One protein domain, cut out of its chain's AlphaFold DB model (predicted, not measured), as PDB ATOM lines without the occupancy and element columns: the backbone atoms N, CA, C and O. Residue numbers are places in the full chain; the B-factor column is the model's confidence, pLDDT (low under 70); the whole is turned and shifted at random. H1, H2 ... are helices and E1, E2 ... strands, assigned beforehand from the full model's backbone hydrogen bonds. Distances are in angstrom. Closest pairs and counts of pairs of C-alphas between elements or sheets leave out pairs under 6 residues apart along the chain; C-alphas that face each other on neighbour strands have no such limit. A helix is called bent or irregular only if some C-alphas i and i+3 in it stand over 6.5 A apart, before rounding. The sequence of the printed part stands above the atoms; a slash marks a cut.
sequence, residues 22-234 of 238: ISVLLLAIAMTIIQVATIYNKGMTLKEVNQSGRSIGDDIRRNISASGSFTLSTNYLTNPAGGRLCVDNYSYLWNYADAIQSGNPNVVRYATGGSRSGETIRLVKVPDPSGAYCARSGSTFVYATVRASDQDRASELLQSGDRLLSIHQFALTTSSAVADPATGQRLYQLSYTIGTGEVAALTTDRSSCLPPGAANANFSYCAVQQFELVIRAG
ATOM      1  N   ILE A  22      -0.744  80.468  15.668       95.69
ATOM      2  CA  ILE A  22      -0.509  81.892  15.381       95.69
ATOM      3  C   ILE A  22      -1.551  82.425  14.390       95.69
ATOM      4  O   ILE A  22      -2.105  83.501  14.606       95.69
ATOM      5  N   SER A  23      -1.874  81.679  13.330       96.69
ATOM      6  CA  SER A  23      -2.889  82.091  12.354       96.69
ATOM      7  C   SER A  23      -4.278  82.232  12.978       96.69
ATOM      8  O   SER A  23      -4.947  83.237  12.741       96.69
ATOM      9  N   VAL A  24      -4.707  81.274  13.805       96.31
ATOM     10  CA  VAL A  24      -6.001  81.350  14.507       96.31
ATOM     11  C   VAL A  24      -6.033  82.545  15.460       96.31
ATOM     12  O   VAL A  24      -7.029  83.267  15.498       96.31
ATOM     13  N   LEU A  25      -4.938  82.807  16.178       96.81
ATOM     14  CA  LEU A  25      -4.828  83.964  17.063       96.81
ATOM     15  C   LEU A  25      -4.937  85.288  16.291       96.81
ATOM     16  O   LEU A  25      -5.674  86.181  16.704       96.81
ATOM     17  N   LEU A  26      -4.257  85.408  15.147       96.75
ATOM     18  CA  LEU A  26      -4.330  86.602  14.302       96.75
ATOM     19  C   LEU A  26      -5.741  86.827  13.742       96.75
ATOM     20  O   LEU A  26      -6.211  87.963  13.726       96.75
ATOM     21  N   LEU A  27      -6.440  85.760  13.341       96.50
ATOM     22  CA  LEU A  27      -7.836  85.846  12.902       96.50
ATOM     23  C   LEU A  27      -8.762  86.299  14.035       96.50
ATOM     24  O   LEU A  27      -9.620  87.154  13.813       96.50
ATOM     25  N   ALA A  28      -8.575  85.774  15.248       96.81
ATOM     26  CA  ALA A  28      -9.344  86.196  16.415       96.81
ATOM     27  C   ALA A  28      -9.124  87.688  16.713       96.81
ATOM     28  O   ALA A  28     -10.092  88.437  16.853       96.81
ATOM     29  N   ILE A  29      -7.868  88.148  16.719       96.62
ATOM     30  CA  ILE A  29      -7.531  89.565  16.914       96.62
ATOM     31  C   ILE A  29      -8.181  90.426  15.823       96.62
ATOM     32  O   ILE A  29      -8.858  91.404  16.141       96.62
ATOM     33  N   ALA A  30      -8.064  90.046  14.551       96.56
ATOM     34  CA  ALA A  30      -8.675  90.789  13.450       96.56
ATOM     35  C   ALA A  30     -10.201  90.918  13.608       96.56
ATOM     36  O   ALA A  30     -10.745  92.015  13.489       96.56
ATOM     37  N   MET A  31     -10.891  89.825  13.953       95.38
ATOM     38  CA  MET A  31     -12.337  89.845  14.200       95.38
ATOM     39  C   MET A  31     -12.714  90.764  15.368       95.38
ATOM     40  O   MET A  31     -13.677  91.524  15.256       95.38
ATOM     41  N   THR A  32     -11.946  90.752  16.461       95.94
ATOM     42  CA  THR A  32     -12.205  91.654  17.596       95.94
ATOM     43  C   THR A  32     -12.035  93.125  17.219       95.94
ATOM     44  O   THR A  32     -12.883  93.940  17.575       95.94
ATOM     45  N   ILE A  33     -11.008  93.470  16.435       95.94
ATOM     46  CA  ILE A  33     -10.776  94.846  15.974       95.94
ATOM     47  C   ILE A  33     -11.948  95.332  15.114       95.94
ATOM     48  O   ILE A  33     -12.430  96.447  15.313       95.94
ATOM     49  N   ILE A  34     -12.451  94.490  14.205       92.62
ATOM     50  CA  ILE A  34     -13.613  94.815  13.365       92.62
ATOM     51  C   ILE A  34     -14.844  95.100  14.235       92.62
ATOM     52  O   ILE A  34     -15.516  96.114  14.039       92.62
ATOM     53  N   GLN A  35     -15.122  94.257  15.234       91.75
ATOM     54  CA  GLN A  35     -16.263  94.463  16.133       91.75
ATOM     55  C   GLN A  35     -16.133  95.756  16.949       91.75
ATOM     56  O   GLN A  35     -17.095  96.521  17.045       91.75
ATOM     57  N   VAL A  36     -14.944  96.036  17.490       93.94
ATOM     58  CA  VAL A  36     -14.669  97.283  18.220       93.94
ATOM     59  C   VAL A  36     -14.877  98.498  17.316       93.94
ATOM     60  O   VAL A  36     -15.524  99.458  17.735       93.94
ATOM     61  N   ALA A  37     -14.408  98.454  16.067       91.44
ATOM     62  CA  ALA A  37     -14.593  99.541  15.107       91.44
ATOM     63  C   ALA A  37     -16.079  99.795  14.794       91.44
ATOM     64  O   ALA A  37     -16.518 100.945  14.746       91.44
ATOM     65  N   THR A  38     -16.878  98.739  14.628       90.75
ATOM     66  CA  THR A  38     -18.330  98.849  14.432       90.75
ATOM     67  C   THR A  38     -19.028  99.466  15.646       90.75
ATOM     68  O   THR A  38     -19.841 100.375  15.481       90.75
ATOM     69  N   ILE A  39     -18.693  99.029  16.867       91.31
ATOM     70  CA  ILE A  39     -19.256  99.589  18.108       91.31
ATOM     71  C   ILE A  39     -18.863 101.061  18.260       91.31
ATOM     72  O   ILE A  39     -19.712 101.895  18.577       91.31
ATOM     73  N   TYR A  40     -17.599 101.392  17.996       93.62
ATOM     74  CA  TYR A  40     -17.093 102.760  18.048       93.62
ATOM     75  C   TYR A  40     -17.842 103.672  17.076       93.62
ATOM     76  O   TYR A  40     -18.342 104.729  17.469       93.62
ATOM     77  N   ASN A  41     -17.986 103.243  15.819       90.81
ATOM     78  CA  ASN A  41     -18.725 104.004  14.823       90.81
ATOM     79  C   ASN A  41     -20.184 104.179  15.229       90.81
ATOM     80  O   ASN A  41     -20.672 105.305  15.224       90.81
ATOM     81  N   LYS A  42     -20.860 103.124  15.675       91.06
ATOM     82  CA  LYS A  42     -22.246 103.237  16.126       91.06
ATOM     83  C   LYS A  42     -22.387 104.206  17.304       91.06
ATOM     84  O   LYS A  42     -23.287 105.046  17.311       91.06
ATOM     85  N   GLY A  43     -21.468 104.131  18.268       92.00
ATOM     86  CA  GLY A  43     -21.408 105.038  19.413       92.00
ATOM     87  C   GLY A  43     -21.230 106.498  18.999       92.00
ATOM     88  O   GLY A  43     -21.925 107.373  19.514       92.00
ATOM     89  N   MET A  44     -20.368 106.764  18.016       91.25
ATOM     90  CA  MET A  44     -20.177 108.104  17.460       91.25
ATOM     91  C   MET A  44     -21.429 108.629  16.738       91.25
ATOM     92  O   MET A  44     -21.812 109.764  17.012       91.25
ATOM     93  N   THR A  45     -22.123 107.833  15.900       90.81
ATOM     94  CA  THR A  45     -23.391 108.301  15.286       90.81
ATOM     95  C   THR A  45     -24.428 108.602  16.362       90.81
ATOM     96  O   THR A  45     -25.067 109.649  16.328       90.81
ATOM     97  N   LEU A  46     -24.600 107.704  17.337       92.88
ATOM     98  CA  LEU A  46     -25.569 107.904  18.417       92.88
ATOM     99  C   LEU A  46     -25.254 109.159  19.229       92.88
ATOM    100  O   LEU A  46     -26.169 109.899  19.593       92.88
ATOM    101  N   LYS A  47     -23.973 109.427  19.502       92.94
ATOM    102  CA  LYS A  47     -23.544 110.660  20.166       92.94
ATOM    103  C   LYS A  47     -23.935 111.889  19.347       92.94
ATOM    104  O   LYS A  47     -24.494 112.821  19.920       92.94
ATOM    105  N   GLU A  48     -23.677 111.882  18.044       91.50
ATOM    106  CA  GLU A  48     -23.992 112.997  17.148       91.50
ATOM    107  C   GLU A  48     -25.502 113.239  17.043       91.50
ATOM    108  O   GLU A  48     -25.948 114.365  17.238       91.50
ATOM    109  N   VAL A  49     -26.308 112.185  16.865       93.62
ATOM    110  CA  VAL A  49     -27.782 112.273  16.875       93.62
ATOM    111  C   VAL A  49     -28.284 112.894  18.176       93.62
ATOM    112  O   VAL A  49     -29.106 113.806  18.152       93.62
ATOM    113  N   ASN A  50     -27.764 112.444  19.318       94.00
ATOM    114  CA  ASN A  50     -28.146 112.975  20.624       94.00
ATOM    115  C   ASN A  50     -27.712 114.430  20.829       94.00
ATOM    116  O   ASN A  50     -28.453 115.218  21.414       94.00
ATOM    117  N   GLN A  51     -26.510 114.793  20.382       93.44
ATOM    118  CA  GLN A  51     -25.994 116.153  20.498       93.44
ATOM    119  C   GLN A  51     -26.788 117.119  19.617       93.44
ATOM    120  O   GLN A  51     -27.268 118.134  20.121       93.44
ATOM    121  N   SER A  52     -26.978 116.778  18.342       93.19
ATOM    122  CA  SER A  52     -27.767 117.570  17.398       93.19
ATOM    123  C   SER A  52     -29.217 117.673  17.856       93.19
ATOM    124  O   SER A  52     -29.758 118.772  17.930       93.19
ATOM    125  N   GLY A  53     -29.828 116.558  18.266       94.50
ATOM    126  CA  GLY A  53     -31.200 116.538  18.759       94.50
ATOM    127  C   GLY A  53     -31.414 117.439  19.971       94.50
ATOM    128  O   GLY A  53     -32.346 118.240  19.956       94.50
ATOM    129  N   ARG A  54     -30.528 117.394  20.976       94.56
ATOM    130  CA  ARG A  54     -30.596 118.310  22.129       94.56
ATOM    131  C   ARG A  54     -30.391 119.767  21.727       94.56
ATOM    132  O   ARG A  54     -31.201 120.604  22.098       94.56
ATOM    133  N   SER A  55     -29.370 120.057  20.918       95.25
ATOM    134  CA  SER A  55     -29.085 121.425  20.468       95.25
ATOM    135  C   SER A  55     -30.252 122.039  19.689       95.25
ATOM    136  O   SER A  55     -30.558 123.215  19.870       95.25
ATOM    137  N   ILE A  56     -30.913 121.254  18.832       96.00
ATOM    138  CA  ILE A  56     -32.110 121.667  18.086       96.00
ATOM    139  C   ILE A  56     -33.275 121.917  19.041       96.00
ATOM    140  O   ILE A  56     -33.949 122.941  18.935       96.00
ATOM    141  N   GLY A  57     -33.504 120.993  19.976       96.31
ATOM    142  CA  GLY A  57     -34.581 121.098  20.954       96.31
ATOM    143  C   GLY A  57     -34.443 122.336  21.831       96.31
ATOM    144  O   GLY A  57     -35.418 123.062  22.015       96.31
ATOM    145  N   ASP A  58     -33.230 122.623  22.306       96.69
ATOM    146  CA  ASP A  58     -32.928 123.806  23.111       96.69
ATOM    147  C   ASP A  58     -33.123 125.106  22.316       96.69
ATOM    148  O   ASP A  58     -33.704 126.062  22.836       96.69
ATOM    149  N   ASP A  59     -32.706 125.144  21.045       96.44
ATOM    150  CA  ASP A  59     -32.880 126.320  20.183       96.44
ATOM    151  C   ASP A  59     -34.361 126.600  19.879       96.44
ATOM    152  O   ASP A  59     -34.840 127.721  20.088       96.44
ATOM    153  N   ILE A  60     -35.118 125.576  19.468       96.50
ATOM    154  CA  ILE A  60     -36.559 125.697  19.205       96.50
ATOM    155  C   ILE A  60     -37.301 126.079  20.484       96.50
ATOM    156  O   ILE A  60     -38.101 127.017  20.471       96.50
ATOM    157  N   ARG A  61     -37.006 125.409  21.607       96.19
ATOM    158  CA  ARG A  61     -37.605 125.718  22.909       96.19
ATOM    159  C   ARG A  61     -37.351 127.161  23.301       96.19
ATOM    160  O   ARG A  61     -38.293 127.834  23.709       96.19
ATOM    161  N   ARG A  62     -36.110 127.641  23.193       95.31
ATOM    162  CA  ARG A  62     -35.751 129.018  23.545       95.31
ATOM    163  C   ARG A  62     -36.525 130.025  22.699       95.31
ATOM    164  O   ARG A  62     -37.065 130.976  23.253       95.31
ATOM    165  N   ASN A  63     -36.609 129.803  21.389       95.12
ATOM    166  CA  ASN A  63     -37.263 130.741  20.476       95.12
ATOM    167  C   ASN A  63     -38.797 130.711  20.588       95.12
ATOM    168  O   ASN A  63     -39.406 131.771  20.530       95.12
ATOM    169  N   ILE A  64     -39.417 129.551  20.843       94.94
ATOM    170  CA  ILE A  64     -40.854 129.465  21.172       94.94
ATOM    171  C   ILE A  64     -41.140 130.071  22.553       94.94
ATOM    172  O   ILE A  64     -42.139 130.752  22.733       94.94
ATOM    173  N   SER A  65     -40.275 129.854  23.548       92.75
ATOM    174  CA  SER A  65     -40.502 130.413  24.894       92.75
ATOM    175  C   SER A  65     -40.376 131.933  24.922       92.75
ATOM    176  O   SER A  65     -41.013 132.589  25.741       92.75
ATOM    177  N   ALA A  66     -39.544 132.486  24.039       91.69
ATOM    178  CA  ALA A  66     -39.411 133.921  23.844       91.69
ATOM    179  C   ALA A  66     -40.508 134.509  22.942       91.69
ATOM    180  O   ALA A  66     -40.589 135.732  22.849       91.69
ATOM    181  N   SER A  67     -41.316 133.673  22.278       91.06
ATOM    182  CA  SER A  67     -42.346 134.142  21.357       91.06
ATOM    183  C   SER A  67     -43.688 134.393  22.040       91.06
ATOM    184  O   SER A  67     -44.005 133.826  23.095       91.06
ATOM    185  N   GLY A  68     -44.536 135.181  21.383       89.25
ATOM    186  CA  GLY A  68     -45.968 135.205  21.671       89.25
ATOM    187  C   GLY A  68     -46.621 133.830  21.469       89.25
ATOM    188  O   GLY A  68     -46.068 132.937  20.816       89.25
ATOM    189  N   SER A  69     -47.823 133.638  22.022       89.06
ATOM    190  CA  SER A  69     -48.636 132.469  21.675       89.06
ATOM    191  C   SER A  69     -49.090 132.563  20.217       89.06
ATOM    192  O   SER A  69     -49.571 133.610  19.786       89.06
ATOM    193  N   PHE A  70     -49.014 131.461  19.479       90.12
ATOM    194  CA  PHE A  70     -49.396 131.377  18.070       90.12
ATOM    195  C   PHE A  70     -50.343 130.204  17.775       90.12
ATOM    196  O   PHE A  70     -50.516 129.279  18.577       90.12
ATOM    197  N   THR A  71     -50.953 130.222  16.591       89.44
ATOM    198  CA  THR A  71     -51.849 129.154  16.129       89.44
ATOM    199  C   THR A  71     -51.109 128.216  15.182       89.44
ATOM    200  O   THR A  71     -50.379 128.653  14.296       89.44
ATOM    201  N   LEU A  72     -51.312 126.904  15.335       91.81
ATOM    202  CA  LEU A  72     -50.641 125.918  14.483       91.81
ATOM    203  C   LEU A  72     -51.023 126.051  13.005       91.81
ATOM    204  O   LEU A  72     -50.160 125.892  12.158       91.81
ATOM    205  N   SER A  73     -52.271 126.405  12.683       89.62
ATOM    206  CA  SER A  73     -52.744 126.518  11.293       89.62
ATOM    207  C   SER A  73     -52.016 127.575  10.457       89.62
ATOM    208  O   SER A  73     -52.030 127.490   9.231       89.62
ATOM    209  N   THR A  74     -51.398 128.565  11.101       90.06
ATOM    210  CA  THR A  74     -50.673 129.659  10.445       90.06
ATOM    211  C   THR A  74     -49.165 129.508  10.574       90.06
ATOM    212  O   THR A  74     -48.437 129.826   9.639       90.06
ATOM    213  N   ASN A  75     -48.692 129.016  11.717       93.75
ATOM    214  CA  ASN A  75     -47.274 129.032  12.063       93.75
ATOM    215  C   ASN A  75     -46.588 127.682  11.866       93.75
ATOM    216  O   ASN A  75     -45.368 127.655  11.784       93.75
ATOM    217  N   TYR A  76     -47.338 126.581  11.793       95.31
ATOM    218  CA  TYR A  76     -46.804 125.233  11.642       95.31
ATOM    219  C   TYR A  76     -47.437 124.548  10.429       95.31
ATOM    220  O   TYR A  76     -48.606 124.165  10.428       95.31
ATOM    221  N   LEU A  77     -46.651 124.421   9.363       93.75
ATOM    222  CA  LEU A  77     -47.131 123.981   8.059       93.75
ATOM    223  C   LEU A  77     -46.273 122.822   7.569       93.75
ATOM    224  O   LEU A  77     -45.068 122.969   7.385       93.75
ATOM    225  N   THR A  78     -46.895 121.673   7.323       92.50
ATOM    226  CA  THR A  78     -46.203 120.457   6.875       92.50
ATOM    227  C   THR A  78     -46.771 119.928   5.573       92.50
ATOM    228  O   THR A  78     -47.960 120.067   5.290       92.50
ATOM    229  N   ASN A  79     -45.925 119.266   4.794       90.75
ATOM    230  CA  ASN A  79     -46.294 118.498   3.613       90.75
ATOM    231  C   ASN A  79     -45.473 117.185   3.588       90.75
ATOM    232  O   ASN A  79     -44.609 116.987   4.443       90.75
ATOM    233  N   PRO A  80     -45.696 116.276   2.624       91.19
ATOM    234  CA  PRO A  80     -44.907 115.043   2.535       91.19
ATOM    235  C   PRO A  80     -43.403 115.258   2.304       91.19
ATOM    236  O   PRO A  80     -42.623 114.334   2.511       91.19
ATOM    237  N   ALA A  81     -42.983 116.448   1.863       93.81
ATOM    238  CA  ALA A  81     -41.576 116.756   1.641       93.81
ATOM    239  C   ALA A  81     -40.848 117.266   2.894       93.81
ATOM    240  O   ALA A  81     -39.628 117.141   2.985       93.81
ATOM    241  N   GLY A  82     -41.579 117.823   3.859       94.75
ATOM    242  CA  GLY A  82     -41.016 118.487   5.024       94.75
ATOM    243  C   GLY A  82     -41.999 119.467   5.648       94.75
ATOM    244  O   GLY A  82     -43.207 119.228   5.705       94.75
ATOM    245  N   GLY A  83     -41.492 120.601   6.117       94.88
ATOM    246  CA  GLY A  83     -42.354 121.612   6.704       94.88
ATOM    247  C   GLY A  83     -41.638 122.866   7.160       94.88
ATOM    248  O   GLY A  83     -40.458 123.094   6.876       94.88
ATOM    249  N   ARG A  84     -42.426 123.722   7.809       95.94
ATOM    250  CA  ARG A  84     -42.037 125.043   8.279       95.94
ATOM    251  C   ARG A  84     -42.665 125.341   9.624       95.94
ATOM    252  O   ARG A  84     -43.817 124.980   9.870       95.94
ATOM    253  N   LEU A  85     -41.905 126.028  10.463       96.94
ATOM    254  CA  LEU A  85     -42.342 126.529  11.752       96.94
ATOM    255  C   LEU A  85     -41.876 127.976  11.902       96.94
ATOM    256  O   LEU A  85     -40.683 128.211  12.064       96.94
ATOM    257  N   CYS A  86     -42.800 128.928  11.848       96.25
ATOM    258  CA  CYS A  86     -42.499 130.352  11.977       96.25
ATOM    259  C   CYS A  86     -42.860 130.841  13.376       96.25
ATOM    260  O   CYS A  86     -44.010 130.728  13.800       96.25
ATOM    261  N   VAL A  87     -41.876 131.371  14.093       93.81
ATOM    262  CA  VAL A  87     -41.986 131.814  15.485       93.81
ATOM    263  C   VAL A  87     -41.335 133.185  15.628       93.81
ATOM    264  O   VAL A  87     -40.118 133.301  15.545       93.81
ATOM    265  N   ASP A  88     -42.155 134.216  15.824       88.81
ATOM    266  CA  ASP A  88     -41.797 135.638  15.937       88.81
ATOM    267  C   ASP A  88     -40.638 136.096  15.037       88.81
ATOM    268  O   ASP A  88     -40.871 136.584  13.938       88.81
ATOM    269  N   ASN A  89     -39.392 135.940  15.491       93.00
ATOM    270  CA  ASN A  89     -38.187 136.414  14.807       93.00
ATOM    271  C   ASN A  89     -37.527 135.396  13.867       93.00
ATOM    272  O   ASN A  89     -36.605 135.759  13.129       93.00
ATOM    273  N   TYR A  90     -37.931 134.128  13.905       96.88
ATOM    274  CA  TYR A  90     -37.257 133.044  13.197       96.88
ATOM    275  C   TYR A  90     -38.235 132.076  12.544       96.88
ATOM    276  O   TYR A  90     -39.284 131.750  13.090       96.88
ATOM    277  N   SER A  91     -37.814 131.527  11.413       97.31
ATOM    278  CA  SER A  91     -38.502 130.445  10.723       97.31
ATOM    279  C   SER A  91     -37.584 129.236  10.621       97.31
ATOM    280  O   SER A  91     -36.453 129.338  10.140       97.31
ATOM    281  N   TYR A  92     -38.074 128.087  11.070       97.69
ATOM    282  CA  TYR A  92     -37.432 126.796  10.876       97.69
ATOM    283  C   TYR A  92     -37.998 126.156   9.625       97.69
ATOM    284  O   TYR A  92     -39.216 126.063   9.474       97.69
ATOM    285  N   LEU A  93     -37.125 125.699   8.741       97.00
ATOM    286  CA  LEU A  93     -37.503 124.969   7.541       97.00
ATOM    287  C   LEU A  93     -36.776 123.632   7.557       97.00
ATOM    288  O   LEU A  93     -35.584 123.583   7.862       97.00
ATOM    289  N   TRP A  94     -37.478 122.555   7.226       96.69
ATOM    290  CA  TRP A  94     -36.882 121.225   7.156       96.69
ATOM    291  C   TRP A  94     -37.423 120.423   5.986       96.69
ATOM    292  O   TRP A  94     -38.525 120.672   5.495       96.69
ATOM    293  N   ASN A  95     -36.648 119.414   5.602       96.31
ATOM    294  CA  ASN A  95     -37.063 118.377   4.674       96.31
ATOM    295  C   ASN A  95     -36.967 117.008   5.342       96.31
ATOM    296  O   ASN A  95     -36.052 116.749   6.127       96.31
ATOM    297  N   TYR A  96     -37.891 116.119   4.994       96.38
ATOM    298  CA  TYR A  96     -37.812 114.723   5.396       96.38
ATOM    299  C   TYR A  96     -36.781 113.970   4.559       96.38
ATOM    300  O   TYR A  96     -36.634 114.215   3.360       96.38
ATOM    301  N   ALA A  97     -36.090 113.019   5.188       94.75
ATOM    302  CA  ALA A  97     -35.080 112.190   4.533       94.75
ATOM    303  C   ALA A  97     -35.618 111.520   3.256       94.75
ATOM    304  O   ALA A  97     -34.972 111.575   2.211       94.75
ATOM    305  N   ASP A  98     -36.835 110.976   3.323       94.25
ATOM    306  CA  ASP A  98     -37.511 110.311   2.203       94.25
ATOM    307  C   ASP A  98     -37.723 111.233   1.004       94.25
ATOM    308  O   ASP A  98     -37.528 110.844  -0.149       94.25
ATOM    309  N   ALA A  99     -38.077 112.488   1.263       95.88
ATOM    310  CA  ALA A  99     -38.304 113.478   0.224       95.88
ATOM    311  C   ALA A  99     -37.003 113.902  -0.460       95.88
ATOM    312  O   ALA A  99     -36.969 114.051  -1.681       95.88
ATOM    313  N   ILE A 100     -35.929 114.053   0.322       94.12
ATOM    314  CA  ILE A 100     -34.594 114.358  -0.202       94.12
ATOM    315  C   ILE A 100     -34.121 113.217  -1.109       94.12
ATOM    316  O   ILE A 100     -33.682 113.472  -2.227       94.12
ATOM    317  N   GLN A 101     -34.236 111.968  -0.649       92.31
ATOM    318  CA  GLN A 101     -33.748 110.805  -1.391       92.31
ATOM    319  C   GLN A 101     -34.559 110.488  -2.648       92.31
ATOM    320  O   GLN A 101     -33.986 110.132  -3.673       92.31
ATOM    321  N   SER A 102     -35.884 110.633  -2.588       93.50
ATOM    322  CA  SER A 102     -36.764 110.419  -3.746       93.50
ATOM    323  C   SER A 102     -36.690 111.540  -4.786       93.50
ATOM    324  O   SER A 102     -37.294 111.422  -5.849       93.50
ATOM    325  N   GLY A 103     -35.972 112.634  -4.500       91.69
ATOM    326  CA  GLY A 103     -35.901 113.794  -5.386       91.69
ATOM    327  C   GLY A 103     -37.230 114.547  -5.484       91.69
ATOM    328  O   GLY A 103     -37.543 115.102  -6.535       91.69
ATOM    329  N   ASN A 104     -38.026 114.560  -4.410       93.56
ATOM    330  CA  ASN A 104     -39.335 115.205  -4.398       93.56
ATOM    331  C   ASN A 104     -39.210 116.701  -4.777       93.56
ATOM    332  O   ASN A 104     -38.397 117.417  -4.183       93.56
ATOM    333  N   PRO A 105     -40.018 117.212  -5.727       90.06
ATOM    334  CA  PRO A 105     -39.907 118.593  -6.202       90.06
ATOM    335  C   PRO A 105     -40.258 119.643  -5.137       90.06
ATOM    336  O   PRO A 105     -39.884 120.802  -5.280       90.06
ATOM    337  N   ASN A 106     -40.953 119.254  -4.063       91.19
ATOM    338  CA  ASN A 106     -41.332 120.146  -2.964       91.19
ATOM    339  C   ASN A 106     -40.270 120.241  -1.858       91.19
ATOM    340  O   ASN A 106     -40.514 120.894  -0.842       91.19
ATOM    341  N   VAL A 107     -39.117 119.585  -2.029       94.50
ATOM    342  CA  VAL A 107     -37.964 119.737  -1.137       94.50
ATOM    343  C   VAL A 107     -37.520 121.193  -1.149       94.50
ATOM    344  O   VAL A 107     -37.222 121.770  -2.195       94.50
ATOM    345  N   VAL A 108     -37.449 121.787   0.036       94.50
ATOM    346  CA  VAL A 108     -36.967 123.151   0.216       94.50
ATOM    347  C   VAL A 108     -35.469 123.191  -0.079       94.50
ATOM    348  O   VAL A 108     -34.702 122.321   0.336       94.50
ATOM    349  N   ARG A 109     -35.044 124.217  -0.807       95.69
ATOM    350  CA  ARG A 109     -33.646 124.460  -1.171       95.69
ATOM    351  C   ARG A 109     -33.308 125.922  -0.956       95.69
ATOM    352  O   ARG A 109     -34.202 126.764  -0.835       95.69
ATOM    353  N   TYR A 110     -32.027 126.233  -0.961       95.94
ATOM    354  CA  TYR A 110     -31.564 127.600  -1.115       95.94
ATOM    355  C   TYR A 110     -31.839 128.103  -2.538       95.94
ATOM    356  O   TYR A 110     -31.594 127.405  -3.522       95.94
ATOM    357  N   ALA A 111     -32.386 129.316  -2.645       95.50
ATOM    358  CA  ALA A 111     -32.657 129.972  -3.921       95.50
ATOM    359  C   ALA A 111     -31.367 130.185  -4.728       95.50
ATOM    360  O   ALA A 111     -30.268 130.223  -4.175       95.50
ATOM    361  N   THR A 112     -31.490 130.367  -6.038       94.00
ATOM    362  CA  THR A 112     -30.332 130.718  -6.862       94.00
ATOM    363  C   THR A 112     -29.846 132.140  -6.569       94.00
ATOM    364  O   THR A 112     -30.636 133.010  -6.200       94.00
ATOM    365  N   GLY A 113     -28.539 132.376  -6.729       87.62
ATOM    366  CA  GLY A 113     -27.946 133.717  -6.617       87.62
ATOM    367  C   GLY A 113     -27.447 134.126  -5.224       87.62
ATOM    368  O   GLY A 113     -27.293 135.317  -4.978       87.62
ATOM    369  N   GLY A 114     -27.192 133.171  -4.324       86.62
ATOM    370  CA  GLY A 114     -26.540 133.411  -3.028       86.62
ATOM    371  C   GLY A 114     -25.448 132.381  -2.711       86.62
ATOM    372  O   GLY A 114     -25.164 131.499  -3.524       86.62
ATOM    373  N   SER A 115     -24.848 132.487  -1.523       87.06
ATOM    374  CA  SER A 115     -23.677 131.703  -1.091       87.06
ATOM    375  C   SER A 115     -23.890 130.188  -1.026       87.06
ATOM    376  O   SER A 115     -22.916 129.445  -1.071       87.06
ATOM    377  N   ARG A 116     -25.143 129.726  -0.927       89.19
ATOM    378  CA  ARG A 116     -25.527 128.300  -0.868       89.19
ATOM    379  C   ARG A 116     -26.459 127.908  -2.011       89.19
ATOM    380  O   ARG A 116     -27.313 127.036  -1.878       89.19
ATOM    381  N   SER A 117     -26.362 128.619  -3.133       92.75
ATOM    382  CA  SER A 117     -27.281 128.522  -4.267       92.75
ATOM    383  C   SER A 117     -27.571 127.076  -4.697       92.75
ATOM    384  O   SER A 117     -26.696 126.384  -5.209       92.75
ATOM    385  N   GLY A 118     -28.832 126.646  -4.570       91.44
ATOM    386  CA  GLY A 118     -29.310 125.336  -5.027       91.44
ATOM    387  C   GLY A 118     -29.111 124.173  -4.048       91.44
ATOM    388  O   GLY A 118     -29.641 123.082  -4.298       91.44
ATOM    389  N   GLU A 119     -28.412 124.390  -2.931       92.81
ATOM    390  CA  GLU A 119     -28.207 123.371  -1.903       92.81
ATOM    391  C   GLU A 119     -29.535 122.970  -1.240       92.81
ATOM    392  O   GLU A 119     -30.416 123.797  -0.971       92.81
ATOM    393  N   THR A 120     -29.690 121.670  -0.988       93.31
ATOM    394  CA  THR A 120     -30.852 121.122  -0.282       93.31
ATOM    395  C   THR A 120     -30.689 121.317   1.214       93.31
ATOM    396  O   THR A 120     -29.707 120.853   1.788       93.31
ATOM    397  N   ILE A 121     -31.693 121.917   1.855       93.75
ATOM    398  CA  ILE A 121     -31.689 122.060   3.312       93.75
ATOM    399  C   ILE A 121     -32.086 120.745   3.989       93.75
ATOM    400  O   ILE A 121     -32.883 119.968   3.453       93.75
ATOM    401  N   ARG A 122     -31.587 120.516   5.203       93.62
ATOM    402  CA  ARG A 122     -32.055 119.424   6.075       93.62
ATOM    403  C   ARG A 122     -32.909 119.982   7.199       93.62
ATOM    404  O   ARG A 122     -34.087 119.650   7.292       93.62
ATOM    405  N   LEU A 123     -32.323 120.873   7.993       95.81
ATOM    406  CA  LEU A 123     -33.013 121.685   8.984       95.81
ATOM    407  C   LEU A 123     -32.249 122.997   9.148       95.81
ATOM    408  O   LEU A 123     -31.131 123.004   9.663       95.81
ATOM    409  N   VAL A 124     -32.883 124.100   8.764       96.19
ATOM    410  CA  VAL A 124     -32.320 125.448   8.881       96.19
ATOM    411  C   VAL A 124     -33.187 126.317   9.763       96.19
ATOM    412  O   VAL A 124     -34.413 126.225   9.731       96.19
ATOM    413  N   LYS A 125     -32.538 127.221  10.488       97.06
ATOM    414  CA  LYS A 125     -33.160 128.388  11.104       97.06
ATOM    415  C   LYS A 125     -32.804 129.626  10.296       97.06
ATOM    416  O   LYS A 125     -31.627 129.896  10.058       97.06
ATOM    417  N   VAL A 126     -33.811 130.410   9.935       97.19
ATOM    418  CA  VAL A 126     -33.657 131.646   9.163       97.19
ATOM    419  C   VAL A 126     -34.282 132.813   9.930       97.19
ATOM    420  O   VAL A 126     -35.393 132.654  10.435       97.19
ATOM    421  N   PRO A 127     -33.622 133.980  10.040       96.62
ATOM    422  CA  PRO A 127     -34.255 135.175  10.593       96.62
ATOM    423  C   PRO A 127     -35.422 135.629   9.711       96.62
ATOM    424  O   PRO A 127     -35.235 135.962   8.541       96.62
ATOM    425  N   ASP A 128     -36.620 135.659  10.280       95.94
ATOM    426  CA  ASP A 128     -37.869 135.959   9.581       95.94
ATOM    427  C   ASP A 128     -38.860 136.669  10.518       95.94
ATOM    428  O   ASP A 128     -39.867 136.083  10.908       95.94
ATOM    429  N   PRO A 129     -38.601 137.942  10.876       92.94
ATOM    430  CA  PRO A 129     -39.473 138.715  11.768       92.94
ATOM    431  C   PRO A 129     -40.876 138.961  11.190       92.94
ATOM    432  O   PRO A 129     -41.788 139.368  11.900       92.94
ATOM    433  N   SER A 130     -41.049 138.749   9.885       91.38
ATOM    434  CA  SER A 130     -42.326 138.881   9.184       91.38
ATOM    435  C   SER A 130     -43.126 137.577   9.089       91.38
ATOM    436  O   SER A 130     -44.242 137.603   8.575       91.38
ATOM    437  N   GLY A 131     -42.564 136.432   9.499       92.75
ATOM    438  CA  GLY A 131     -43.177 135.114   9.291       92.75
ATOM    439  C   GLY A 131     -43.440 134.778   7.815       92.75
ATOM    440  O   GLY A 131     -44.339 133.996   7.490       92.75
ATOM    441  N   ALA A 132     -42.686 135.376   6.892       93.75
ATOM    442  CA  ALA A 132     -42.951 135.305   5.465       93.75
ATOM    443  C   ALA A 132     -42.699 133.909   4.874       93.75
ATOM    444  O   ALA A 132     -43.278 133.565   3.842       93.75
ATOM    445  N   TYR A 133     -41.897 133.064   5.531       95.56
ATOM    446  CA  TYR A 133     -41.753 131.664   5.127       95.56
ATOM    447  C   TYR A 133     -43.008 130.825   5.398       95.56
ATOM    448  O   TYR A 133     -43.179 129.796   4.741       95.56
ATOM    449  N   CYS A 134     -43.906 131.252   6.289       94.75
ATOM    450  CA  CYS A 134     -45.206 130.603   6.494       94.75
ATOM    451  C   CYS A 134     -46.340 131.281   5.717       94.75
ATOM    452  O   CYS A 134     -47.437 130.730   5.637       94.75
ATOM    453  N   ALA A 135     -46.087 132.437   5.097       92.25
ATOM    454  CA  ALA A 135     -47.074 133.102   4.262       92.25
ATOM    455  C   ALA A 135     -47.456 132.226   3.057       92.25
ATOM    456  O   ALA A 135     -46.604 131.624   2.389       92.25
ATOM    457  N   ARG A 136     -48.759 132.174   2.761       86.81
ATOM    458  CA  ARG A 136     -49.320 131.412   1.641       86.81
ATOM    459  C   ARG A 136     -49.994 132.334   0.634       86.81
ATOM    460  O   ARG A 136     -50.666 133.286   1.013       86.81
ATOM    461  N   SER A 137     -49.847 131.992  -0.640       84.88
ATOM    462  CA  SER A 137     -50.664 132.506  -1.736       84.88
ATOM    463  C   SER A 137     -51.500 131.342  -2.266       84.88
ATOM    464  O   SER A 137     -51.000 130.468  -2.978       84.88
ATOM    465  N   GLY A 138     -52.752 131.255  -1.808       84.25
ATOM    466  CA  GLY A 138     -53.598 130.081  -2.022       84.25
ATOM    467  C   GLY A 138     -53.019 128.829  -1.356       84.25
ATOM    468  O   GLY A 138     -52.788 128.799  -0.145       84.25
ATOM    469  N   SER A 139     -52.774 127.779  -2.141       79.62
ATOM    470  CA  SER A 139     -52.196 126.529  -1.644       79.62
ATOM    471  C   SER A 139     -50.665 126.557  -1.527       79.62
ATOM    472  O   SER A 139     -50.111 125.711  -0.821       79.62
ATOM    473  N   THR A 140     -49.992 127.534  -2.137       81.19
ATOM    474  CA  THR A 140     -48.529 127.573  -2.283       81.19
ATOM    475  C   THR A 140     -47.882 128.491  -1.248       81.19
ATOM    476  O   THR A 140     -48.449 129.514  -0.866       81.19
ATOM    477  N   PHE A 141     -46.675 128.149  -0.797       85.88
ATOM    478  CA  PHE A 141     -45.859 129.055   0.012       85.88
ATOM    479  C   PHE A 141     -45.368 130.228  -0.831       85.88
ATOM    480  O   PHE A 141     -44.852 130.018  -1.927       85.88
ATOM    481  N   VAL A 142     -45.456 131.447  -0.297       87.19
ATOM    482  CA  VAL A 142     -44.912 132.644  -0.961       87.19
ATOM    483  C   VAL A 142     -43.418 132.463  -1.250       87.19
ATOM    484  O   VAL A 142     -42.952 132.781  -2.340       87.19
ATOM    485  N   TYR A 143     -42.681 131.869  -0.308       90.19
ATOM    486  CA  TYR A 143     -41.265 131.557  -0.479       90.19
ATOM    487  C   TYR A 143     -41.005 130.058  -0.465       90.19
ATOM    488  O   TYR A 143     -40.699 129.504   0.580       90.19
ATOM    489  N   ALA A 144     -41.075 129.373  -1.606       90.62
ATOM    490  CA  ALA A 144     -40.776 127.935  -1.684       90.62
ATOM    491  C   ALA A 144     -39.321 127.580  -1.298       90.62
ATOM    492  O   ALA A 144     -39.071 126.494  -0.778       90.62
ATOM    493  N   THR A 145     -38.386 128.512  -1.479       94.62
ATOM    494  CA  THR A 145     -36.947 128.362  -1.215       94.62
ATOM    495  C   THR A 145     -36.453 129.362  -0.172       94.62
ATOM    496  O   THR A 145     -37.093 130.385   0.084       94.62
ATOM    497  N   VAL A 146     -35.287 129.098   0.422       96.06
ATOM    498  CA  VAL A 146     -34.590 130.084   1.256       96.06
ATOM    499  C   VAL A 146     -34.021 131.174   0.344       96.06
ATOM    500  O   VAL A 146     -33.090 130.929  -0.425       96.06
ATOM    501  N   ARG A 147     -34.620 132.370   0.400       95.44
ATOM    502  CA  ARG A 147     -34.251 133.554  -0.394       95.44
ATOM    503  C   ARG A 147     -32.744 133.818  -0.400       95.44
ATOM    504  O   ARG A 147     -32.081 133.631   0.616       95.44
ATOM    505  N   ALA A 148     -32.232 134.333  -1.519       94.38
ATOM    506  CA  ALA A 148     -30.824 134.709  -1.677       94.38
ATOM    507  C   ALA A 148     -30.336 135.668  -0.572       94.38
ATOM    508  O   ALA A 148     -29.261 135.474  -0.018       94.38
ATOM    509  N   SER A 149     -31.174 136.631  -0.171       93.56
ATOM    510  CA  SER A 149     -30.877 137.596   0.899       93.56
ATOM    511  C   SER A 149     -30.768 136.988   2.301       93.56
ATOM    512  O   SER A 149     -30.260 137.634   3.213       93.56
ATOM    513  N   ASP A 150     -31.281 135.775   2.499       95.00
ATOM    514  CA  ASP A 150     -31.335 135.122   3.805       95.00
ATOM    515  C   ASP A 150     -30.293 134.013   3.968       95.00
ATOM    516  O   ASP A 150     -30.120 133.513   5.078       95.00
ATOM    517  N   GLN A 151     -29.577 133.637   2.902       94.06
ATOM    518  CA  GLN A 151     -28.680 132.473   2.911       94.06
ATOM    519  C   GLN A 151     -27.525 132.632   3.897       94.06
ATOM    520  O   GLN A 151     -27.273 131.722   4.682       94.06
ATOM    521  N   ASP A 152     -26.889 133.803   3.924       93.25
ATOM    522  CA  ASP A 152     -25.752 134.075   4.819       93.25
ATOM    523  C   ASP A 152     -26.168 134.194   6.288       93.25
ATOM    524  O   ASP A 152     -25.357 134.030   7.196       93.25
ATOM    525  N   ARG A 153     -27.453 134.463   6.532       94.31
ATOM    526  CA  ARG A 153     -28.027 134.559   7.879       94.31
ATOM    527  C   ARG A 153     -28.676 133.249   8.329       94.31
ATOM    528  O   ARG A 153     -29.117 133.155   9.474       94.31
ATOM    529  N   ALA A 154     -28.766 132.260   7.439       94.69
ATOM    530  CA  ALA A 154     -29.357 130.966   7.725       94.69
ATOM    531  C   ALA A 154     -28.373 130.087   8.508       94.69
ATOM    532  O   ALA A 154     -27.270 129.764   8.054       94.69
ATOM    533  N   SER A 155     -28.813 129.645   9.680       94.44
ATOM    534  CA  SER A 155     -28.087 128.697  10.515       94.44
ATOM    535  C   SER A 155     -28.550 127.278  10.190       94.44
ATOM    536  O   SER A 155     -29.714 126.940  10.398       94.44
ATOM    537  N   GLU A 156     -27.645 126.454   9.664       92.88
ATOM    538  CA  GLU A 156     -27.872 125.017   9.484       92.88
ATOM    539  C   GLU A 156     -27.794 124.328  10.844       92.88
ATOM    540  O   GLU A 156     -26.735 124.311  11.476       92.88
ATOM    541  N   LEU A 157     -28.921 123.780  11.292       93.25
ATOM    542  CA  LEU A 157     -29.016 123.047  12.553       93.25
ATOM    543  C   LEU A 157     -28.710 121.558  12.368       93.25
ATOM    544  O   LEU A 157     -28.272 120.893  13.303       93.25
ATOM    545  N   LEU A 158     -28.922 121.039  11.156       89.81
ATOM    546  CA  LEU A 158     -28.442 119.728  10.726       89.81
ATOM    547  C   LEU A 158     -27.556 119.909   9.502       89.81
ATOM    548  O   LEU A 158     -28.032 119.935   8.369       89.81
ATOM    549  N   GLN A 159     -26.257 120.036   9.749       73.31
ATOM    550  CA  GLN A 159     -25.273 120.181   8.686       73.31
ATOM    551  C   GLN A 159     -25.056 118.864   7.939       73.31
ATOM    552  O   GLN A 159     -25.208 117.767   8.479       73.31
ATOM    553  N   SER A 160     -24.653 118.984   6.677       63.78
ATOM    554  CA  SER A 160     -24.140 117.863   5.897       63.78
ATOM    555  C   SER A 160     -22.696 117.572   6.334       63.78
ATOM    556  O   SER A 160     -21.764 118.124   5.762       63.78
ATOM    557  N   GLY A 161     -22.518 116.775   7.393       62.78
ATOM    558  CA  GLY A 161     -21.211 116.301   7.879       62.78
ATOM    559  C   GLY A 161     -20.902 114.845   7.495       62.78
ATOM    560  O   GLY A 161     -21.609 114.251   6.679       62.78
ATOM    561  N   ASP A 162     -19.880 114.255   8.132       57.00
ATOM    562  CA  ASP A 162     -19.433 112.859   7.921       57.00
ATOM    563  C   ASP A 162     -20.531 111.816   8.182       57.00
ATOM    564  O   ASP A 162     -20.505 110.709   7.642       57.00
ATOM    565  N   ARG A 163     -21.521 112.162   9.010       70.62
ATOM    566  CA  ARG A 163     -22.704 111.341   9.265       70.62
ATOM    567  C   ARG A 163     -23.909 112.154   8.836       70.62
ATOM    568  O   ARG A 163     -24.371 113.044   9.537       70.62
ATOM    569  N   LEU A 164     -24.407 111.874   7.637       83.81
ATOM    570  CA  LEU A 164     -25.564 112.568   7.077       83.81
ATOM    571  C   LEU A 164     -26.796 112.317   7.959       83.81
ATOM    572  O   LEU A 164     -27.440 111.282   7.814       83.81
ATOM    573  N   LEU A 165     -27.128 113.244   8.861       91.88
ATOM    574  CA  LEU A 165     -28.316 113.170   9.716       91.88
ATOM    575  C   LEU A 165     -29.496 113.913   9.090       91.88
ATOM    576  O   LEU A 165     -29.341 115.016   8.566       91.88
ATOM    577  N   SER A 166     -30.685 113.327   9.145       93.50
ATOM    578  CA  SER A 166     -31.913 113.882   8.571       93.50
ATOM    579  C   SER A 166     -33.057 113.873   9.579       93.50
ATOM    580  O   SER A 166     -33.078 113.065  10.510       93.50
ATOM    581  N   ILE A 167     -34.045 114.733   9.331       95.69
ATOM    582  CA  ILE A 167     -35.354 114.660   9.975       95.69
ATOM    583  C   ILE A 167     -36.166 113.546   9.307       95.69
ATOM    584  O   ILE A 167     -36.265 113.489   8.081       95.69
ATOM    585  N   HIS A 168     -36.768 112.682  10.116       96.00
ATOM    586  CA  HIS A 168     -37.695 111.635   9.667       96.00
ATOM    587  C   HIS A 168     -39.140 111.957  10.030       96.00
ATOM    588  O   HIS A 168     -40.055 111.662   9.272       96.00
ATOM    589  N   GLN A 169     -39.338 112.624  11.164       95.56
ATOM    590  CA  GLN A 169     -40.646 113.061  11.632       95.56
ATOM    591  C   GLN A 169     -40.495 114.386  12.371       95.56
ATOM    592  O   GLN A 169     -39.500 114.600  13.062       95.56
ATOM    593  N   PHE A 170     -41.476 115.273  12.225       96.50
ATOM    594  CA  PHE A 170     -41.552 116.522  12.970       96.50
ATOM    595  C   PHE A 170     -43.022 116.869  13.192       96.50
ATOM    596  O   PHE A 170     -43.756 117.117  12.237       96.50
ATOM    597  N   ALA A 171     -43.447 116.886  14.448       96.44
ATOM    598  CA  ALA A 171     -44.818 117.085  14.882       96.44
ATOM    599  C   ALA A 171     -44.866 118.160  15.967       96.44
ATOM    600  O   ALA A 171     -44.175 118.050  16.977       96.44
ATOM    601  N   LEU A 172     -45.702 119.177  15.772       96.00
ATOM    602  CA  LEU A 172     -46.010 120.172  16.793       96.00
ATOM    603  C   LEU A 172     -47.507 120.126  17.080       96.00
ATOM    604  O   LEU A 172     -48.321 120.305  16.174       96.00
ATOM    605  N   THR A 173     -47.874 119.894  18.334       95.00
ATOM    606  CA  THR A 173     -49.268 119.853  18.775       95.00
ATOM    607  C   THR A 173     -49.503 120.839  19.913       95.00
ATOM    608  O   THR A 173     -48.596 121.246  20.638       95.00
ATOM    609  N   THR A 174     -50.746 121.285  20.046       91.69
ATOM    610  CA  THR A 174     -51.218 122.100  21.166       91.69
ATOM    611  C   THR A 174     -52.702 121.827  21.358       91.69
ATOM    612  O   THR A 174     -53.400 121.469  20.408       91.69
ATOM    613  N   SER A 175     -53.198 122.014  22.576       78.69
ATOM    614  CA  SER A 175     -54.619 121.898  22.903       78.69
ATOM    615  C   SER A 175     -55.154 123.246  23.381       78.69
ATOM    616  O   SER A 175     -54.418 124.062  23.938       78.69
ATOM    617  N   SER A 176     -56.436 123.517  23.128       68.25
ATOM    618  CA  SER A 176     -57.134 124.694  23.663       68.25
ATOM    619  C   SER A 176     -57.254 124.656  25.188       68.25
ATOM    620  O   SER A 176     -57.278 125.711  25.809       68.25
ATOM    621  N   ALA A 177     -57.254 123.464  25.796       67.44
ATOM    622  CA  ALA A 177     -57.310 123.280  27.250       67.44
ATOM    623  C   ALA A 177     -56.023 123.710  27.977       67.44
ATOM    624  O   ALA A 177     -55.985 123.735  29.202       67.44
ATOM    625  N   VAL A 178     -54.961 124.012  27.226       72.69
ATOM    626  CA  VAL A 178     -53.638 124.353  27.763       72.69
ATOM    627  C   VAL A 178     -53.209 125.754  27.323       72.69
ATOM    628  O   VAL A 178     -52.020 126.047  27.182       72.69
ATOM    629  N   ALA A 179     -54.206 126.602  27.064       77.94
ATOM    630  CA  ALA A 179     -54.055 128.031  26.883       77.94
ATOM    631  C   ALA A 179     -54.645 128.753  28.099       77.94
ATOM    632  O   ALA A 179     -55.764 128.456  28.514       77.94
ATOM    633  N   ASP A 180     -53.898 129.700  28.653       80.75
ATOM    634  CA  ASP A 180     -54.386 130.608  29.682       80.75
ATOM    635  C   ASP A 180     -54.722 131.956  29.022       80.75
ATOM    636  O   ASP A 180     -53.810 132.699  28.645       80.75
ATOM    637  N   PRO A 181     -56.015 132.280  28.846       76.50
ATOM    638  CA  PRO A 181     -56.433 133.514  28.193       76.50
ATOM    639  C   PRO A 181     -56.106 134.769  29.012       76.50
ATOM    640  O   PRO A 181     -56.011 135.841  28.423       76.50
ATOM    641  N   ALA A 182     -55.914 134.660  30.333       79.31
ATOM    642  CA  ALA A 182     -55.575 135.806  31.175       79.31
ATOM    643  C   ALA A 182     -54.106 136.221  31.009       79.31
ATOM    644  O   ALA A 182     -53.794 137.407  31.017       79.31
ATOM    645  N   THR A 183     -53.206 135.252  30.826       81.25
ATOM    646  CA  THR A 183     -51.767 135.503  30.639       81.25
ATOM    647  C   THR A 183     -51.318 135.418  29.178       81.25
ATOM    648  O   THR A 183     -50.154 135.690  28.878       81.25
ATOM    649  N   GLY A 184     -52.208 135.028  28.261       83.50
ATOM    650  CA  GLY A 184     -51.886 134.790  26.850       83.50
ATOM    651  C   GLY A 184     -50.900 133.636  26.646       83.50
ATOM    652  O   GLY A 184     -50.179 133.607  25.652       83.50
ATOM    653  N   GLN A 185     -50.807 132.716  27.608       87.88
ATOM    654  CA  GLN A 185     -49.833 131.630  27.589       87.88
ATOM    655  C   GLN A 185     -50.396 130.378  26.949       87.88
ATOM    656  O   GLN A 185     -51.587 130.096  27.054       87.88
ATOM    657  N   ARG A 186     -49.525 129.584  26.326       91.12
ATOM    658  CA  ARG A 186     -49.909 128.316  25.707       91.12
ATOM    659  C   ARG A 186     -48.802 127.277  25.798       91.12
ATOM    660  O   ARG A 186     -47.632 127.615  25.631       91.12
ATOM    661  N   LEU A 187     -49.172 126.016  26.027       93.00
ATOM    662  CA  LEU A 187     -48.238 124.893  25.908       93.00
ATOM    663  C   LEU A 187     -48.281 124.263  24.514       93.00
ATOM    664  O   LEU A 187     -49.347 124.038  23.933       93.00
ATOM    665  N   TYR A 188     -47.100 123.926  24.017       94.38
ATOM    666  CA  TYR A 188     -46.868 123.189  22.786       94.38
ATOM    667  C   TYR A 188     -46.072 121.933  23.099       94.38
ATOM    668  O   TYR A 188     -45.142 121.968  23.901       94.38
ATOM    669  N   GLN A 189     -46.413 120.839  22.437       96.12
ATOM    670  CA  GLN A 189     -45.678 119.586  22.497       96.12
ATOM    671  C   GLN A 189     -45.025 119.369  21.137       96.12
ATOM    672  O   GLN A 189     -45.703 119.229  20.119       96.12
ATOM    673  N   LEU A 190     -43.696 119.409  21.122       96.69
ATOM    674  CA  LEU A 190     -42.888 119.150  19.942       96.69
ATOM    675  C   LEU A 190     -42.325 117.733  20.036       96.69
ATOM    676  O   LEU A 190     -41.693 117.377  21.029       96.69
ATOM    677  N   SER A 191     -42.514 116.957  18.978       97.12
ATOM    678  CA  SER A 191     -41.960 115.619  18.802       97.12
ATOM    679  C   SER A 191     -41.245 115.555  17.459       97.12
ATOM    680  O   SER A 191     -41.814 115.923  16.432       97.12
ATOM    681  N   TYR A 192     -39.989 115.127  17.441       96.44
ATOM    682  CA  TYR A 192     -39.219 115.002  16.207       96.44
ATOM    683  C   TYR A 192     -38.261 113.822  16.267       96.44
ATOM    684  O   TYR A 192     -37.709 113.489  17.314       96.44
ATOM    685  N   THR A 193     -38.047 113.208  15.110       96.81
ATOM    686  CA  THR A 193     -37.171 112.051  14.946       96.81
ATOM    687  C   THR A 193     -36.004 112.443  14.058       96.81
ATOM    688  O   THR A 193     -36.203 112.854  12.912       96.81
ATOM    689  N   ILE A 194     -34.789 112.313  14.588       94.94
ATOM    690  CA  ILE A 194     -33.533 112.546  13.866       94.94
ATOM    691  C   ILE A 194     -32.785 111.229  13.774       94.94
ATOM    692  O   ILE A 194     -32.704 110.476  14.743       94.94
ATOM    693  N   GLY A 195     -32.189 110.965  12.622       93.88
ATOM    694  CA  GLY A 195     -31.338 109.800  12.459       93.88
ATOM    695  C   GLY A 195     -30.538 109.841  11.177       93.88
ATOM    696  O   GLY A 195     -30.532 110.843  10.463       93.88
ATOM    697  N   THR A 196     -29.881 108.729  10.876       92.56
ATOM    698  CA  THR A 196     -29.154 108.519   9.630       92.56
ATOM    699  C   THR A 196     -30.062 108.821   8.440       92.56
ATOM    700  O   THR A 196     -31.219 108.406   8.386       92.56
ATOM    701  N   GLY A 197     -29.540 109.590   7.494       90.81
ATOM    702  CA  GLY A 197     -30.260 110.038   6.312       90.81
ATOM    703  C   GLY A 197     -30.410 108.958   5.252       90.81
ATOM    704  O   GLY A 197     -31.181 109.171   4.327       90.81
ATOM    705  N   GLU A 198     -29.696 107.834   5.376       90.88
ATOM    706  CA  GLU A 198     -29.859 106.620   4.574       90.88
ATOM    707  C   GLU A 198     -31.149 105.894   4.975       90.88
ATOM    708  O   GLU A 198     -31.162 105.043   5.861       90.88
ATOM    709  N   VAL A 199     -32.255 106.242   4.320       91.88
ATOM    710  CA  VAL A 199     -33.571 105.709   4.687       91.88
ATOM    711  C   VAL A 199     -33.676 104.200   4.442       91.88
ATOM    712  O   VAL A 199     -34.413 103.511   5.137       91.88
ATOM    713  N   ALA A 200     -32.902 103.644   3.505       92.31
ATOM    714  CA  ALA A 200     -32.876 102.205   3.248       92.31
ATOM    715  C   ALA A 200     -32.334 101.385   4.435       92.31
ATOM    716  O   ALA A 200     -32.651 100.206   4.536       92.31
ATOM    717  N   ALA A 201     -31.567 102.003   5.342       92.50
ATOM    718  CA  ALA A 201     -31.027 101.355   6.537       92.50
ATOM    719  C   ALA A 201     -31.985 101.378   7.746       92.50
ATOM    720  O   ALA A 201     -31.652 100.837   8.806       92.50
ATOM    721  N   LEU A 202     -33.158 102.002   7.606       93.50
ATOM    722  CA  LEU A 202     -34.163 102.164   8.658       93.50
ATOM    723  C   LEU A 202     -35.395 101.295   8.395       93.50
ATOM    724  O   LEU A 202     -35.684 100.921   7.258       93.50
ATOM    725  N   THR A 203     -36.161 101.024   9.448       93.56
ATOM    726  CA  THR A 203     -37.507 100.455   9.328       93.56
ATOM    727  C   THR A 203     -38.437 101.388   8.546       93.56
ATOM    728  O   THR A 203     -38.182 102.589   8.413       93.56
ATOM    729  N   THR A 204     -39.532 100.842   8.013       90.88
ATOM    730  CA  THR A 204     -40.505 101.588   7.192       90.88
ATOM    731  C   THR A 204     -41.100 102.796   7.918       90.88
ATOM    732  O   THR A 204     -41.353 103.824   7.301       90.88
ATOM    733  N   ASP A 205     -41.294 102.690   9.232       90.44
ATOM    734  CA  ASP A 205     -41.794 103.753  10.111       90.44
ATOM    735  C   ASP A 205     -40.699 104.721  10.595       90.44
ATOM    736  O   ASP A 205     -40.985 105.642  11.356       90.44
ATOM    737  N   ARG A 206     -39.442 104.523  10.170       92.12
ATOM    738  CA  ARG A 206     -38.279 105.352  10.530       92.12
ATOM    739  C   ARG A 206     -38.010 105.439  12.036       92.12
ATOM    740  O   ARG A 206     -37.322 106.356  12.475       92.12
ATOM    741  N   SER A 207     -38.524 104.501  12.828       91.19
ATOM    742  CA  SER A 207     -38.367 104.501  14.288       91.19
ATOM    743  C   SER A 207     -37.115 103.760  14.757       91.19
ATOM    744  O   SER A 207     -36.635 103.989  15.867       91.19
ATOM    745  N   SER A 208     -36.562 102.875  13.921       93.31
ATOM    746  CA  SER A 208     -35.409 102.050  14.278       93.31
ATOM    747  C   SER A 208     -34.543 101.681  13.068       93.31
ATOM    748  O   SER A 208     -34.924 101.856  11.910       93.31
ATOM    749  N   CYS A 209     -33.336 101.190  13.346       94.06
ATOM    750  CA  CYS A 209     -32.428 100.648  12.338       94.06
ATOM    751  C   CYS A 209     -32.795  99.212  11.975       94.06
ATOM    752  O   CYS A 209     -33.203  98.438  12.843       94.06
ATOM    753  N   LEU A 210     -32.567  98.830  10.719       94.69
ATOM    754  CA  LEU A 210     -32.732  97.443  10.297       94.69
ATOM    755  C   LEU A 210     -31.778  96.503  11.058       94.69
ATOM    756  O   LEU A 210     -30.633  96.877  11.351       94.69
ATOM    757  N   PRO A 211     -32.224  95.274  11.377       90.12
ATOM    758  CA  PRO A 211     -31.404  94.306  12.090       90.12
ATOM    759  C   PRO A 211     -30.251  93.783  11.213       90.12
ATOM    760  O   PRO A 211     -30.347  93.795   9.981       90.12
ATOM    761  N   PRO A 212     -29.165  93.269  11.823       85.44
ATOM    762  CA  PRO A 212     -28.088  92.615  11.084       85.44
ATOM    763  C   PRO A 212     -28.621  91.480  10.198       85.44
ATOM    764  O   PRO A 212     -29.411  90.656  10.652       85.44
ATOM    765  N   GLY A 213     -28.178  91.433   8.939       84.31
ATOM    766  CA  GLY A 213     -28.596  90.417   7.964       84.31
ATOM    767  C   GLY A 213     -29.800  90.804   7.098       84.31
ATOM    768  O   GLY A 213     -30.069  90.116   6.116       84.31
ATOM    769  N   ALA A 214     -30.491  91.910   7.396       89.25
ATOM    770  CA  ALA A 214     -31.475  92.476   6.479       89.25
ATOM    771  C   ALA A 214     -30.790  93.181   5.292       89.25
ATOM    772  O   ALA A 214     -29.702  93.750   5.426       89.25
ATOM    773  N   ALA A 215     -31.442  93.169   4.125       84.94
ATOM    774  CA  ALA A 215     -30.976  93.922   2.964       84.94
ATOM    775  C   ALA A 215     -30.892  95.420   3.310       84.94
ATOM    776  O   ALA A 215     -31.831  95.968   3.882       84.94
ATOM    777  N   ASN A 216     -29.774  96.065   2.963       88.12
ATOM    778  CA  ASN A 216     -29.469  97.478   3.249       88.12
ATOM    779  C   ASN A 216     -29.244  97.833   4.733       88.12
ATOM    780  O   ASN A 216     -29.127  99.011   5.069       88.12
ATOM    781  N   ALA A 217     -29.146  96.852   5.636       88.81
ATOM    782  CA  ALA A 217     -28.835  97.133   7.032       88.81
ATOM    783  C   ALA A 217     -27.434  97.751   7.181       88.81
ATOM    784  O   ALA A 217     -26.429  97.157   6.792       88.81
ATOM    785  N   ASN A 218     -27.362  98.917   7.824       88.06
ATOM    786  CA  ASN A 218     -26.108  99.617   8.097       88.06
ATOM    787  C   ASN A 218     -25.829  99.654   9.608       88.06
ATOM    788  O   ASN A 218     -25.968 100.680  10.266       88.06
ATOM    789  N   PHE A 219     -25.451  98.514  10.192       84.06
ATOM    790  CA  PHE A 219     -25.302  98.396  11.651       84.06
ATOM    791  C   PHE A 219     -24.187  99.281  12.243       84.06
ATOM    792  O   PHE A 219     -24.265  99.669  13.408       84.06
ATOM    793  N   SER A 220     -23.167  99.614  11.447       85.75
ATOM    794  CA  SER A 220     -22.027 100.429  11.888       85.75
ATOM    795  C   SER A 220     -22.352 101.919  11.986       85.75
ATOM    796  O   SER A 220     -21.754 102.607  12.811       85.75
ATOM    797  N   TYR A 221     -23.272 102.427  11.161       88.38
ATOM    798  CA  TYR A 221     -23.526 103.869  11.052       88.38
ATOM    799  C   TYR A 221     -24.987 104.268  11.242       88.38
ATOM    800  O   TYR A 221     -25.259 105.459  11.396       88.38
ATOM    801  N   CYS A 222     -25.918 103.315  11.271       92.19
ATOM    802  CA  CYS A 222     -27.320 103.607  11.507       92.19
ATOM    803  C   CYS A 222     -27.578 103.983  12.971       92.19
ATOM    804  O   CYS A 222     -27.251 103.238  13.901       92.19
ATOM    805  N   ALA A 223     -28.210 105.137  13.160       93.38
ATOM    806  CA  ALA A 223     -28.776 105.573  14.423       93.38
ATOM    807  C   ALA A 223     -30.029 106.406  14.156       93.38
ATOM    808  O   ALA A 223     -30.067 107.189  13.211       93.38
ATOM    809  N   VAL A 224     -31.037 106.272  15.011       95.19
ATOM    810  CA  VAL A 224     -32.244 107.093  14.975       95.19
ATOM    811  C   VAL A 224     -32.760 107.269  16.393       95.19
ATOM    812  O   VAL A 224     -32.665 106.350  17.205       95.19
ATOM    813  N   GLN A 225     -33.235 108.469  16.706       95.38
ATOM    814  CA  GLN A 225     -33.730 108.820  18.025       95.38
ATOM    815  C   GLN A 225     -34.907 109.780  17.892       95.38
ATOM    816  O   GLN A 225     -34.860 110.746  17.126       95.38
ATOM    817  N   GLN A 226     -35.941 109.516  18.683       96.38
ATOM    818  CA  GLN A 226     -37.050 110.433  18.884       96.38
ATOM    819  C   GLN A 226     -36.770 111.336  20.086       96.38
ATOM    820  O   GLN A 226     -36.270 110.879  21.119       96.38
ATOM    821  N   PHE A 227     -37.113 112.610  19.932       96.69
ATOM    822  CA  PHE A 227     -37.039 113.649  20.947       96.69
ATOM    823  C   PHE A 227     -38.429 114.229  21.158       96.69
ATOM    824  O   PHE A 227     -39.152 114.493  20.197       96.69
ATOM    825  N   GLU A 228     -38.780 114.451  22.418       97.06
ATOM    826  CA  GLU A 228     -40.067 115.003  22.809       97.06
ATOM    827  C   GLU A 228     -39.864 116.072  23.873       97.06
ATOM    828  O   GLU A 228     -39.102 115.892  24.826       97.06
ATOM    829  N   LEU A 229     -40.516 117.214  23.684       95.12
ATOM    830  CA  LEU A 229     -40.377 118.356  24.568       95.12
ATOM    831  C   LEU A 229     -41.672 119.158  24.653       95.12
ATOM    832  O   LEU A 229     -42.392 119.337  23.670       95.12
ATOM    833  N   VAL A 230     -41.953 119.655  25.855       94.94
ATOM    834  CA  VAL A 230     -43.088 120.536  26.138       94.94
ATOM    835  C   VAL A 230     -42.558 121.948  26.341       94.94
ATOM    836  O   VAL A 230     -41.641 122.170  27.136       94.94
ATOM    837  N   ILE A 231     -43.124 122.904  25.613       94.69
ATOM    838  CA  ILE A 231     -42.689 124.300  25.601       94.69
ATOM    839  C   ILE A 231     -43.865 125.195  25.961       94.69
ATOM    840  O   ILE A 231     -44.958 125.032  25.428       94.69
ATOM    841  N   ARG A 232     -43.627 126.178  26.827       92.06
ATOM    842  CA  ARG A 232     -44.564 127.266  27.117       92.06
ATOM    843  C   ARG A 232     -44.189 128.474  26.269       92.06
ATOM    844  O   ARG A 232     -43.044 128.896  26.350       92.06
ATOM    845  N   ALA A 233     -45.138 129.023  25.518       91.19
ATOM    846  CA  ALA A 233     -45.006 130.314  24.841       91.19
ATOM    847  C   ALA A 233     -45.999 131.326  25.417       91.19
ATOM    848  O   ALA A 233     -46.983 130.942  26.060       91.19
ATOM    849  N   GLY A 234     -45.770 132.602  25.119       83.25
ATOM    850  CA  GLY A 234     -46.597 133.710  25.572       83.25
ATOM    851  C   GLY A 234     -46.139 134.284  26.911       83.25
ATOM    852  O   GLY A 234     -45.760 133.568  27.840       83.25
TER     853      GLY A 234
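What this domain is: This is residues 22 to 234 of the 238 residues of an uncharacterized protein of Candidatus Saccharibacteria bacterium (UniProt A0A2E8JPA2). A sheet of four strands, E1 to E4, and a twisted sheet of three, E5 to E7, are partly face to face as a sandwich, and the later part of one very long helix, H1, packs on both. Residues 22 to 34 of H1 stick out as a free arm that adds to the length, while short helices H2, H3 and H4 and long loops sit around the sheets. The printed part has 213 residues, with four named helices and seven named strands in the order H1 H2 E1 E2 E3 H3 E4 H4 E5 E6 E7, class mixed. Both sheets are antiparallel, in the orders E1 E2 E3 E4 and E5 E6 E7. The whole is only just compact, close to loose, with a radius of gyration of the C-alphas of 20.0 A and spans of 77 by 43 by 28 A.

Where its parts are: In the first sheet E1 is residues 76 to 79, E2 82 to 87, E3 90 to 95 and E4 123 to 127. In the second, E5 is residues 165 to 173, 23.8 A long, E6 185 to 196, 35.8 A, and E7 224 to 233, 28.3 A, ending at C-alpha 233 (-45.006, 130.314, 24.841). H1 is residues 22 to 65, 63.6 A, from C-alpha 22 at (-0.509, 81.892, 15.381). H2 is residues 72 to 75, H3 97 to 101 and H4 148 to 153; H4 is irregular, with C-alphas 149 and 152 7.4 A apart.

How they stand to each other: E1 E2 E3 is a meander, each strand the antiparallel neighbour of the one before; N 77 and O 84 are 2.9 A apart, N 85 and O 92 2.9 A. E4 is antiparallel to E3, with N 91 and O 126 at 2.8 A. H2 and H4 only graze this sheet. E5 E6 E7 is a second meander, with N 171 and O 191 at 2.7 A and N 188 and O 231 at 2.8 A; E5 bends by 52 degrees at residue 168. Strands of the two sheets stand at 37 degrees; the closest C-alphas of E3 and E5, Asn 95 and Ile 167, are 6.7 A apart. H1 is on the second sheet at a height of 10.0 A, along the strands, and touches E7, closest C-alphas Ser 65 and Ala 233, 4.5 A. Every O i to N i+4 pair is within hydrogen-bond range in H1 and H3; H4 has 0 of 2, with 2 of 3 O i to N i+3 pairs, and H2 is too short for an i+4 pair.

The domain as a whole: The C-alphas of Ile 22 and Ala 182, the two farthest apart, are 78.7 A apart. The printed part has no cut. The long links are H3 to E4, E4 to H4, H4 to E5, E5 to E6 and E6 to E7. Mean pLDDT of the printed part is 91.5; residues 160 to 162 and 176 to 177 are under 70.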